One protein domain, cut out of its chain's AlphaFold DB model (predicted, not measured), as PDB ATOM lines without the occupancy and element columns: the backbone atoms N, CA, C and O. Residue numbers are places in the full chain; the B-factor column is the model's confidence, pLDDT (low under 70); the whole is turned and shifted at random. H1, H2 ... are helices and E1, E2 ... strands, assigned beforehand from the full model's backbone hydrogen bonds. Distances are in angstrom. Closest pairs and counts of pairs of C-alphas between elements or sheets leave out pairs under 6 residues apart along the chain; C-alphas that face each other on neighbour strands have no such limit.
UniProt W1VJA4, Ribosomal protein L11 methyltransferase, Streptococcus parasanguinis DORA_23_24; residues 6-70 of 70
ATOM      1  N   LYS A   6     -12.421  32.006  -6.951       96.12
ATOM      2  CA  LYS A   6     -12.510  32.441  -5.545       96.12
ATOM      3  C   LYS A   6     -13.308  31.453  -4.693       96.12
ATOM      4  O   LYS A   6     -12.852  31.080  -3.617       96.12
ATOM      5  N   GLN A   7     -14.462  31.003  -5.186       95.56
ATOM      6  CA  GLN A   7     -15.292  30.013  -4.491       95.56
ATOM      7  C   GLN A   7     -14.560  28.674  -4.360       95.56
ATOM      8  O   GLN A   7     -14.535  28.098  -3.279       95.56
ATOM      9  N   ARG A   8     -13.891  28.218  -5.427       94.06
ATOM     10  CA  ARG A   8     -13.086  26.990  -5.401       94.06
ATOM     11  C   ARG A   8     -11.963  27.069  -4.365       94.06
ATOM     12  O   ARG A   8     -11.798  26.141  -3.583       94.06
ATOM     13  N   ALA A   9     -11.214  28.172  -4.330       95.81
ATOM     14  CA  ALA A   9     -10.146  28.362  -3.347       95.81
ATOM     15  C   ALA A   9     -10.677  28.358  -1.902       95.81
ATOM     16  O   ALA A   9     -10.078  27.731  -1.031       95.81
ATOM     17  N   PHE A  10     -11.821  29.005  -1.666       96.25
ATOM     18  CA  PHE A  10     -12.490  29.016  -0.365       96.25
ATOM     19  C   PHE A  10     -12.978  27.623   0.066       96.25
ATOM     20  O   PHE A  10     -12.775  27.217   1.205       96.25
ATOM     21  N   LEU A  11     -13.582  26.847  -0.837       94.94
ATOM     22  CA  LEU A  11     -14.000  25.474  -0.531       94.94
ATOM     23  C   LEU A  11     -12.796  24.553  -0.298       94.94
ATOM     24  O   LEU A  11     -12.823  23.738   0.620       94.94
ATOM     25  N   ASN A  12     -11.713  24.727  -1.056       93.94
ATOM     26  CA  ASN A  12     -10.480  23.963  -0.866       93.94
ATOM     27  C   ASN A  12      -9.833  24.221   0.501       93.94
ATOM     28  O   ASN A  12      -9.344  23.278   1.125       93.94
ATOM     29  N   SER A  13      -9.835  25.467   0.988       95.81
ATOM     30  CA  SER A  13      -9.294  25.766   2.317       95.81
ATOM     31  C   SER A  13     -10.125  25.111   3.423       95.81
ATOM     32  O   SER A  13      -9.555  24.526   4.344       95.81
ATOM     33  N   GLN A  14     -11.456  25.110   3.292       94.88
ATOM     34  CA  GLN A  14     -12.344  24.392   4.211       94.88
ATOM     35  C   GLN A  14     -12.143  22.872   4.134       94.88
ATOM     36  O   GLN A  14     -12.043  22.210   5.162       94.88
ATOM     37  N   ALA A  15     -12.000  22.306   2.932       94.44
ATOM     38  CA  ALA A  15     -11.797  20.871   2.733       94.44
ATOM     39  C   ALA A  15     -10.447  20.357   3.273       94.44
ATOM     40  O   ALA A  15     -10.284  19.155   3.518       94.44
ATOM     41  N   HIS A  16      -9.462  21.236   3.481       93.56
ATOM     42  CA  HIS A  16      -8.152  20.837   3.992       93.56
ATOM     43  C   HIS A  16      -8.241  20.243   5.406       93.56
ATOM     44  O   HIS A  16      -7.650  19.192   5.660       93.56
ATOM     45  N   SER A  17      -9.040  20.853   6.287       93.25
ATOM     46  CA  SER A  17      -9.252  20.388   7.666       93.25
ATOM     47  C   SER A  17     -10.223  19.209   7.772       93.25
ATOM     48  O   SER A  17     -10.259  18.528   8.801       93.25
ATOM     49  N   LEU A  18     -10.993  18.926   6.715       94.19
ATOM     50  CA  LEU A  18     -11.912  17.795   6.695       94.19
ATOM     51  C   LEU A  18     -11.149  16.469   6.641       94.19
ATOM     52  O   LEU A  18     -10.217  16.275   5.849       94.19
ATOM     53  N   LYS A  19     -11.601  15.522   7.463       94.12
ATOM     54  CA  LYS A  19     -11.213  14.117   7.341       94.12
ATOM     55  C   LYS A  19     -11.984  13.493   6.174       94.12
ATOM     56  O   LYS A  19     -13.194  13.715   6.092       94.12
ATOM     57  N   PRO A  20     -11.329  12.721   5.289       94.81
ATOM     58  CA  PRO A  20     -12.035  11.980   4.256       94.81
ATOM     59  C   PRO A  20     -13.027  11.017   4.896       94.81
ATOM     60  O   PRO A  20     -12.642  10.205   5.738       94.81
ATOM     61  N   ILE A  21     -14.295  11.128   4.514       94.12
ATOM     62  CA  ILE A  21     -15.360  10.247   5.012       94.12
ATOM     63  C   ILE A  21     -15.689   9.125   4.032       94.12
ATOM     64  O   ILE A  21     -16.315   8.146   4.419       94.12
ATOM     65  N   ILE A  22     -15.237   9.255   2.784       94.00
ATOM     66  CA  ILE A  22     -15.404   8.257   1.729       94.00
ATOM     67  C   ILE A  22     -14.031   7.957   1.144       94.00
ATOM     68  O   ILE A  22     -13.228   8.864   0.903       94.00
ATOM     69  N   GLN A  23     -13.763   6.672   0.938       94.50
ATOM     70  CA  GLN A  23     -12.509   6.183   0.386       94.50
ATOM     71  C   GLN A  23     -12.792   5.204  -0.751       94.50
ATOM     72  O   GLN A  23     -13.630   4.316  -0.604       94.50
ATOM     73  N   ILE A  24     -12.083   5.369  -1.864       95.19
ATOM     74  CA  ILE A  24     -12.172   4.512  -3.048       95.19
ATOM     75  C   ILE A  24     -10.884   3.696  -3.111       95.19
ATOM     76  O   ILE A  24      -9.799   4.262  -3.204       95.19
ATOM     77  N   GLY A  25     -10.996   2.375  -2.987       93.31
ATOM     78  CA  GLY A  25      -9.864   1.446  -3.049       93.31
ATOM     79  C   GLY A  25      -9.974   0.497  -4.236       93.31
ATOM     80  O   GLY A  25     -10.653   0.801  -5.201       93.31
ATOM     81  N   LYS A  26      -9.377  -0.694  -4.125       91.06
ATOM     82  CA  LYS A  26      -9.337  -1.737  -5.177       91.06
ATOM     83  C   LYS A  26     -10.651  -2.031  -5.907       91.06
ATOM     84  O   LYS A  26     -10.619  -2.392  -7.072       91.06
ATOM     85  N   ASN A  27     -11.789  -1.928  -5.221       90.06
ATOM     86  CA  ASN A  27     -13.102  -2.210  -5.816       90.06
ATOM     87  C   ASN A  27     -13.641  -1.045  -6.666       90.06
ATOM     88  O   ASN A  27     -14.781  -1.120  -7.121       90.06
ATOM     89  N   GLY A  28     -12.854   0.020  -6.817       91.38
ATOM     90  CA  GLY A  28     -13.165   1.170  -7.644       91.38
ATOM     91  C   GLY A  28     -14.407   1.936  -7.206       91.38
ATOM     92  O   GLY A  28     -14.917   1.789  -6.083       91.38
ATOM     93  N   LEU A  29     -14.881   2.785  -8.111       93.38
ATOM     94  CA  LEU A  29     -16.149   3.480  -7.968       93.38
ATOM     95  C   LEU A  29     -17.299   2.520  -8.317       93.38
ATOM     96  O   LEU A  29     -17.380   1.982  -9.415       93.38
ATOM     97  N   ASN A  30     -18.219   2.314  -7.377       93.69
ATOM     98  CA  ASN A  30     -19.390   1.449  -7.550       93.69
ATOM     99  C   ASN A  30     -20.653   2.099  -6.968       93.69
ATOM    100  O   ASN A  30     -20.583   3.129  -6.294       93.69
ATOM    101  N   ASP A  31     -21.810   1.477  -7.188       93.69
ATOM    102  CA  ASP A  31     -23.112   2.032  -6.796       93.69
ATOM    103  C   ASP A  31     -23.252   2.278  -5.289       93.69
ATOM    104  O   ASP A  31     -23.905   3.238  -4.862       93.69
ATOM    105  N   GLN A  32     -22.595   1.462  -4.462       93.94
ATOM    106  CA  GLN A  32     -22.592   1.646  -3.014       93.94
ATOM    107  C   GLN A  32     -21.795   2.895  -2.612       93.94
ATOM    108  O   GLN A  32     -22.249   3.672  -1.766       93.94
ATOM    109  N   ILE A  33     -20.639   3.126  -3.245       94.19
ATOM    110  CA  ILE A  33     -19.864   4.356  -3.057       94.19
ATOM    111  C   ILE A  33     -20.671   5.560  -3.536       94.19
ATOM    112  O   ILE A  33     -20.819   6.507  -2.772       94.19
ATOM    113  N   LYS A  34     -21.261   5.513  -4.736       94.69
ATOM    114  CA  LYS A  34     -22.084   6.610  -5.275       94.69
ATOM    115  C   LYS A  34     -23.235   6.974  -4.336       94.69
ATOM    116  O   LYS A  34     -23.434   8.141  -4.017       94.69
ATOM    117  N   THR A  35     -23.947   5.975  -3.818       94.81
ATOM    118  CA  THR A  35     -25.019   6.182  -2.829       94.81
ATOM    119  C   THR A  35     -24.495   6.852  -1.561       94.81
ATOM    120  O   THR A  35     -25.102   7.799  -1.063       94.81
ATOM    121  N   SER A  36     -23.334   6.409  -1.072       94.75
ATOM    122  CA  SER A  36     -22.688   6.996   0.106       94.75
ATOM    123  C   SER A  36     -22.257   8.445  -0.139       94.75
ATOM    124  O   SER A  36     -22.401   9.278   0.752       94.75
ATOM    125  N   VAL A  37     -21.765   8.762  -1.344       95.81
ATOM    126  CA  VAL A  37     -21.406  10.130  -1.753       95.81
ATOM    127  C   VAL A  37     -22.634  11.037  -1.723       95.81
ATOM    128  O   VAL A  37     -22.562  12.081  -1.077       95.81
ATOM    129  N   ARG A  38     -23.763  10.624  -2.320       94.94
ATOM    130  CA  ARG A  38     -25.014  11.410  -2.299       94.94
ATOM    131  C   ARG A  38     -25.475  11.702  -0.872       94.94
ATOM    132  O   ARG A  38     -25.606  12.857  -0.488       94.94
ATOM    133  N   GLN A  39     -25.598  10.663  -0.047       95.50
ATOM    134  CA  GLN A  39     -26.039  10.805   1.346       95.50
ATOM    135  C   GLN A  39     -25.109  11.699   2.174       95.50
ATOM    136  O   GLN A  39     -25.558  12.486   3.007       95.50
ATOM    137  N   ALA A  40     -23.799  11.568   1.969       95.50
ATOM    138  CA  ALA A  40     -22.821  12.386   2.664       95.50
ATOM    139  C   ALA A  40     -22.889  13.856   2.232       95.50
ATOM    140  O   ALA A  40     -22.716  14.736   3.079       95.50
ATOM    141  N   LEU A  41     -23.123  14.110   0.941       94.62
ATOM    142  CA  LEU A  41     -23.262  15.453   0.388       94.62
ATOM    143  C   LEU A  41     -24.543  16.125   0.895       94.62
ATOM    144  O   LEU A  41     -24.456  17.232   1.420       94.62
ATOM    145  N   ASP A  42     -25.678  15.423   0.865       94.62
ATOM    146  CA  ASP A  42     -26.963  15.909   1.392       94.62
ATOM    147  C   ASP A  42     -26.871  16.305   2.872       94.62
ATOM    148  O   ASP A  42     -27.494  17.266   3.322       94.62
ATOM    149  N   ALA A  43     -26.070  15.574   3.652       95.81
ATOM    150  CA  ALA A  43     -25.932  15.809   5.083       95.81
ATOM    151  C   ALA A  43     -24.939  16.925   5.456       95.81
ATOM    152  O   ALA A  43     -24.953  17.372   6.605       95.81
ATOM    153  N   ARG A  44     -24.008  17.308   4.568       93.50
ATOM    154  CA  ARG A  44     -22.847  18.150   4.940       93.50
ATOM    155  C   ARG A  44     -22.513  19.275   3.973       93.50
ATOM    156  O   ARG A  44     -21.651  20.078   4.318       93.50
ATOM    157  N   GLU A  45     -23.119  19.306   2.790       92.38
ATOM    158  CA  GLU A  45     -22.900  20.270   1.696       92.38
ATOM    159  C   GLU A  45     -21.465  20.312   1.119       92.38
ATOM    160  O   GLU A  45     -21.265  20.696  -0.031       92.38
ATOM    161  N   LEU A  46     -20.454  19.877   1.878       94.50
ATOM    162  CA  LEU A  46     -19.062  19.717   1.483       94.50
ATOM    163  C   LEU A  46     -18.505  18.418   2.066       94.50
ATOM    164  O   LEU A  46     -18.527  18.177   3.277       94.50
ATOM    165  N   ILE A  47     -17.940  17.591   1.194       95.19
ATOM    166  CA  ILE A  47     -17.360  16.298   1.558       95.19
ATOM    167  C   ILE A  47     -15.943  16.170   1.016       95.19
ATOM    168  O   ILE A  47     -15.540  16.858   0.079       95.19
ATOM    169  N   LYS A  48     -15.181  15.251   1.609       95.56
ATOM    170  CA  LYS A  48     -13.846  14.883   1.146       95.56
ATOM    171  C   LYS A  48     -13.810  13.394   0.845       95.56
ATOM    172  O   LYS A  48     -14.082  12.572   1.725       95.56
ATOM    173  N   VAL A  49     -13.461  13.085  -0.397       95.12
ATOM    174  CA  VAL A  49     -13.274  11.729  -0.913       95.12
ATOM    175  C   VAL A  49     -11.777  11.503  -1.117       95.12
ATOM    176  O   VAL A  49     -11.037  12.436  -1.427       95.12
ATOM    177  N   THR A  50     -11.288  10.290  -0.883       95.19
ATOM    178  CA  THR A  50      -9.877   9.946  -1.099       95.19
ATOM    179  C   THR A  50      -9.758   8.659  -1.889       95.19
ATOM    180  O   THR A  50     -10.388   7.663  -1.551       95.19
ATOM    181  N   LEU A  51      -8.921   8.676  -2.921       95.56
ATOM    182  CA  LEU A  51      -8.520   7.473  -3.636       95.56
ATOM    183  C   LEU A  51      -7.325   6.863  -2.901       95.56
ATOM    184  O   LEU A  51      -6.336   7.542  -2.616       95.56
ATOM    185  N   LEU A  52      -7.441   5.592  -2.535       94.81
ATOM    186  CA  LEU A  52      -6.364   4.828  -1.922       94.81
ATOM    187  C   LEU A  52      -5.362   4.416  -2.999       94.81
ATOM    188  O   LEU A  52      -5.738   4.144  -4.129       94.81
ATOM    189  N   GLN A  53      -4.088   4.274  -2.637       91.62
ATOM    190  CA  GLN A  53      -3.010   3.921  -3.580       91.62
ATOM    191  C   GLN A  53      -3.172   2.552  -4.263       91.62
ATOM    192  O   GLN A  53      -2.385   2.200  -5.132       91.62
ATOM    193  N   ASN A  54      -4.144   1.753  -3.831       92.00
ATOM    194  CA  ASN A  54      -4.428   0.433  -4.372       92.00
ATOM    195  C   ASN A  54      -5.608   0.423  -5.354       92.00
ATOM    196  O   ASN A  54      -6.049  -0.662  -5.717       92.00
ATOM    197  N   THR A  55      -6.156   1.586  -5.703       92.75
ATOM    198  CA  THR A  55      -7.171   1.708  -6.747       92.75
ATOM    199  C   THR A  55      -6.504   1.900  -8.106       92.75
ATOM    200  O   THR A  55      -5.507   2.614  -8.196       92.75
ATOM    201  N   ASP A  56      -7.078   1.300  -9.146       92.44
ATOM    202  CA  ASP A  56      -6.701   1.566 -10.542       92.44
ATOM    203  C   ASP A  56      -7.463   2.779 -11.120       92.44
ATOM    204  O   ASP A  56      -7.216   3.202 -12.246       92.44
ATOM    205  N   GLU A  57      -8.381   3.356 -10.337       93.12
ATOM    206  CA  GLU A  57      -9.190   4.522 -10.701       93.12
ATOM    207  C   GLU A  57      -8.355   5.800 -10.854       93.12
ATOM    208  O   GLU A  57      -7.516   6.131 -10.005       93.12
ATOM    209  N   ASN A  58      -8.663   6.591 -11.880       94.19
ATOM    210  CA  ASN A  58      -8.107   7.926 -12.038       94.19
ATOM    211  C   ASN A  58      -8.954   8.965 -11.284       94.19
ATOM    212  O   ASN A  58     -10.179   8.975 -11.368       94.19
ATOM    213  N   ILE A  59      -8.307   9.898 -10.577       93.62
ATOM    214  CA  ILE A  59      -9.021  10.945  -9.826       93.62
ATOM    215  C   ILE A  59      -9.880  11.854 -10.717       93.62
ATOM    216  O   ILE A  59     -10.918  12.328 -10.264       93.62
ATOM    217  N   HIS A  60      -9.459  12.105 -11.960       94.00
ATOM    218  CA  HIS A  60     -10.206  12.926 -12.908       94.00
ATOM    219  C   HIS A  60     -11.423  12.178 -13.449       94.00
ATOM    220  O   HIS A  60     -12.514  12.733 -13.410       94.00
ATOM    221  N   GLU A  61     -11.262  10.912 -13.841       94.00
ATOM    222  CA  GLU A  61     -12.371  10.071 -14.318       94.00
ATOM    223  C   GLU A  61     -13.429   9.879 -13.227       94.00
ATOM    224  O   GLU A  61     -14.617  10.079 -13.459       94.00
ATOM    225  N   VAL A  62     -13.003   9.591 -11.992       94.19
ATOM    226  CA  VAL A  62     -13.916   9.501 -10.848       94.19
ATOM    227  C   VAL A  62     -14.654  10.821 -10.622       94.19
ATOM    228  O   VAL A  62     -15.845  10.804 -10.329       94.19
ATOM    229  N   ALA A  63     -13.969  11.963 -10.728       93.31
ATOM    230  CA  ALA A  63     -14.608  13.264 -10.549       93.31
ATOM    231  C   ALA A  63     -15.654  13.548 -11.637       93.31
ATOM    232  O   ALA A  63     -16.728  14.036 -11.300       93.31
ATOM    233  N   GLU A  64     -15.366  13.205 -12.896       93.94
ATOM    234  CA  GLU A  64     -16.308  13.336 -14.014       93.94
ATOM    235  C   GLU A  64     -17.545  12.456 -13.806       93.94
ATOM    236  O   GLU A  64     -18.665  12.958 -13.851       93.94
ATOM    237  N   ILE A  65     -17.363  11.177 -13.460       93.31
ATOM    238  CA  ILE A  65     -18.487  10.261 -13.197       93.31
ATOM    239  C   ILE A  65     -19.356  10.774 -12.042       93.31
ATOM    240  O   ILE A  65     -20.584  10.719 -12.101       93.31
ATOM    241  N   LEU A  66     -18.732  11.265 -10.967       92.94
ATOM    242  CA  LEU A  66     -19.471  11.812  -9.832       92.94
ATOM    243  C   LEU A  66     -20.207  13.113 -10.187       92.94
ATOM    244  O   LEU A  66     -21.273  13.333  -9.631       92.94
ATOM    245  N   GLU A  67     -19.680  13.950 -11.085       91.94
ATOM    246  CA  GLU A  67     -20.368  15.161 -11.566       91.94
ATOM    247  C   GLU A  67     -21.574  14.832 -12.462       91.94
ATOM    248  O   GLU A  67     -22.565  15.561 -12.444       91.94
ATOM    249  N   GLU A  68     -21.514  13.744 -13.234       91.31
ATOM    250  CA  GLU A  68     -22.618  13.328 -14.108       91.31
ATOM    251  C   GLU A  68     -23.744  12.604 -13.360       91.31
ATOM    252  O   GLU A  68     -24.917  12.736 -13.714       91.31
ATOM    253  N   GLU A  69     -23.403  11.817 -12.338       88.56
ATOM    254  CA  GLU A  69     -24.360  10.933 -11.672       88.56
ATOM    255  C   GLU A  69     -24.945  11.479 -10.357       88.56
ATOM    256  O   GLU A  69     -25.892  10.879  -9.829       88.56
ATOM    257  N   ILE A  70     -24.397  12.555  -9.784       84.25
ATOM    258  CA  ILE A  70     -24.809  13.113  -8.479       84.25
ATOM    259  C   ILE A  70     -25.239  14.568  -8.623       84.25
ATOM    260  O   ILE A  70     -26.362  14.858  -8.153       84.25
TER     261      ILE A  70
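Overview. This is residues 6 to 70 of the 70 residues of the protein "Ribosomal protein L11 methyltransferase" of Streptococcus parasanguinis DORA_23_24 (UniProt W1VJA4). Two short parallel strands, E1 and E2, make a small ribbon in the middle, with the long helix H2 packed beside E1 and H3 running crosswise to H2. H1 lies at one end of the longest axis, away from the other helices, and a tight link leads from it into E1. The printed part has 65 residues, mostly helix by class, in the order H1, E1, H2, E2, H3. It is compact, with a radius of gyration of the C-alphas of 11.9 A and spans of 32 by 23 by 21 A.

Arrangement. Start at H1, residues 6 to 17, which touches no helix. Next look at E1, residues 22 to 24, and E2, residues 49 to 51: they are parallel neighbours at 22 degrees, with N 24 and O 50 within hydrogen-bond range at 2.9 A. Between them in the chain comes H2, residues 31 to 44, and together they form a strand-helix-strand unit, two parallel neighbour strands with a helix between, whose crossover is right-handed. The closest C-alphas of E1 and H2 are those of Ile 22 and Val 37, 7.2 A apart. H3, residues 59 to 69, is close to H2 but not clearly touching, about perpendicular at 78 degrees; their closest C-alphas, of Lys 34 and Leu 66, are 7.4 A apart. Every O i to N i+4 pair is within hydrogen-bond range in H2 and H3, and 7 of 8 are in H1.

Along the chain. Find C-alpha 6 at (-12.510, 32.441, -5.545); from there H1 runs 18.2 A. E1 and E2 each measure 6.9 A. H2 begins at C-alpha 31, (-23.112, 2.032, -6.796), and runs 19.9 A. H3 runs 15.4 A to C-alpha 69 at (-24.360, 10.933, -11.672).

Size, cuts and confidence. The C-alphas of Lys 6 and Asn 27, the two farthest apart, are 34.7 A from each other. The printed part has no cut, no link is long, and no printed residue is under 70 in pLDDT.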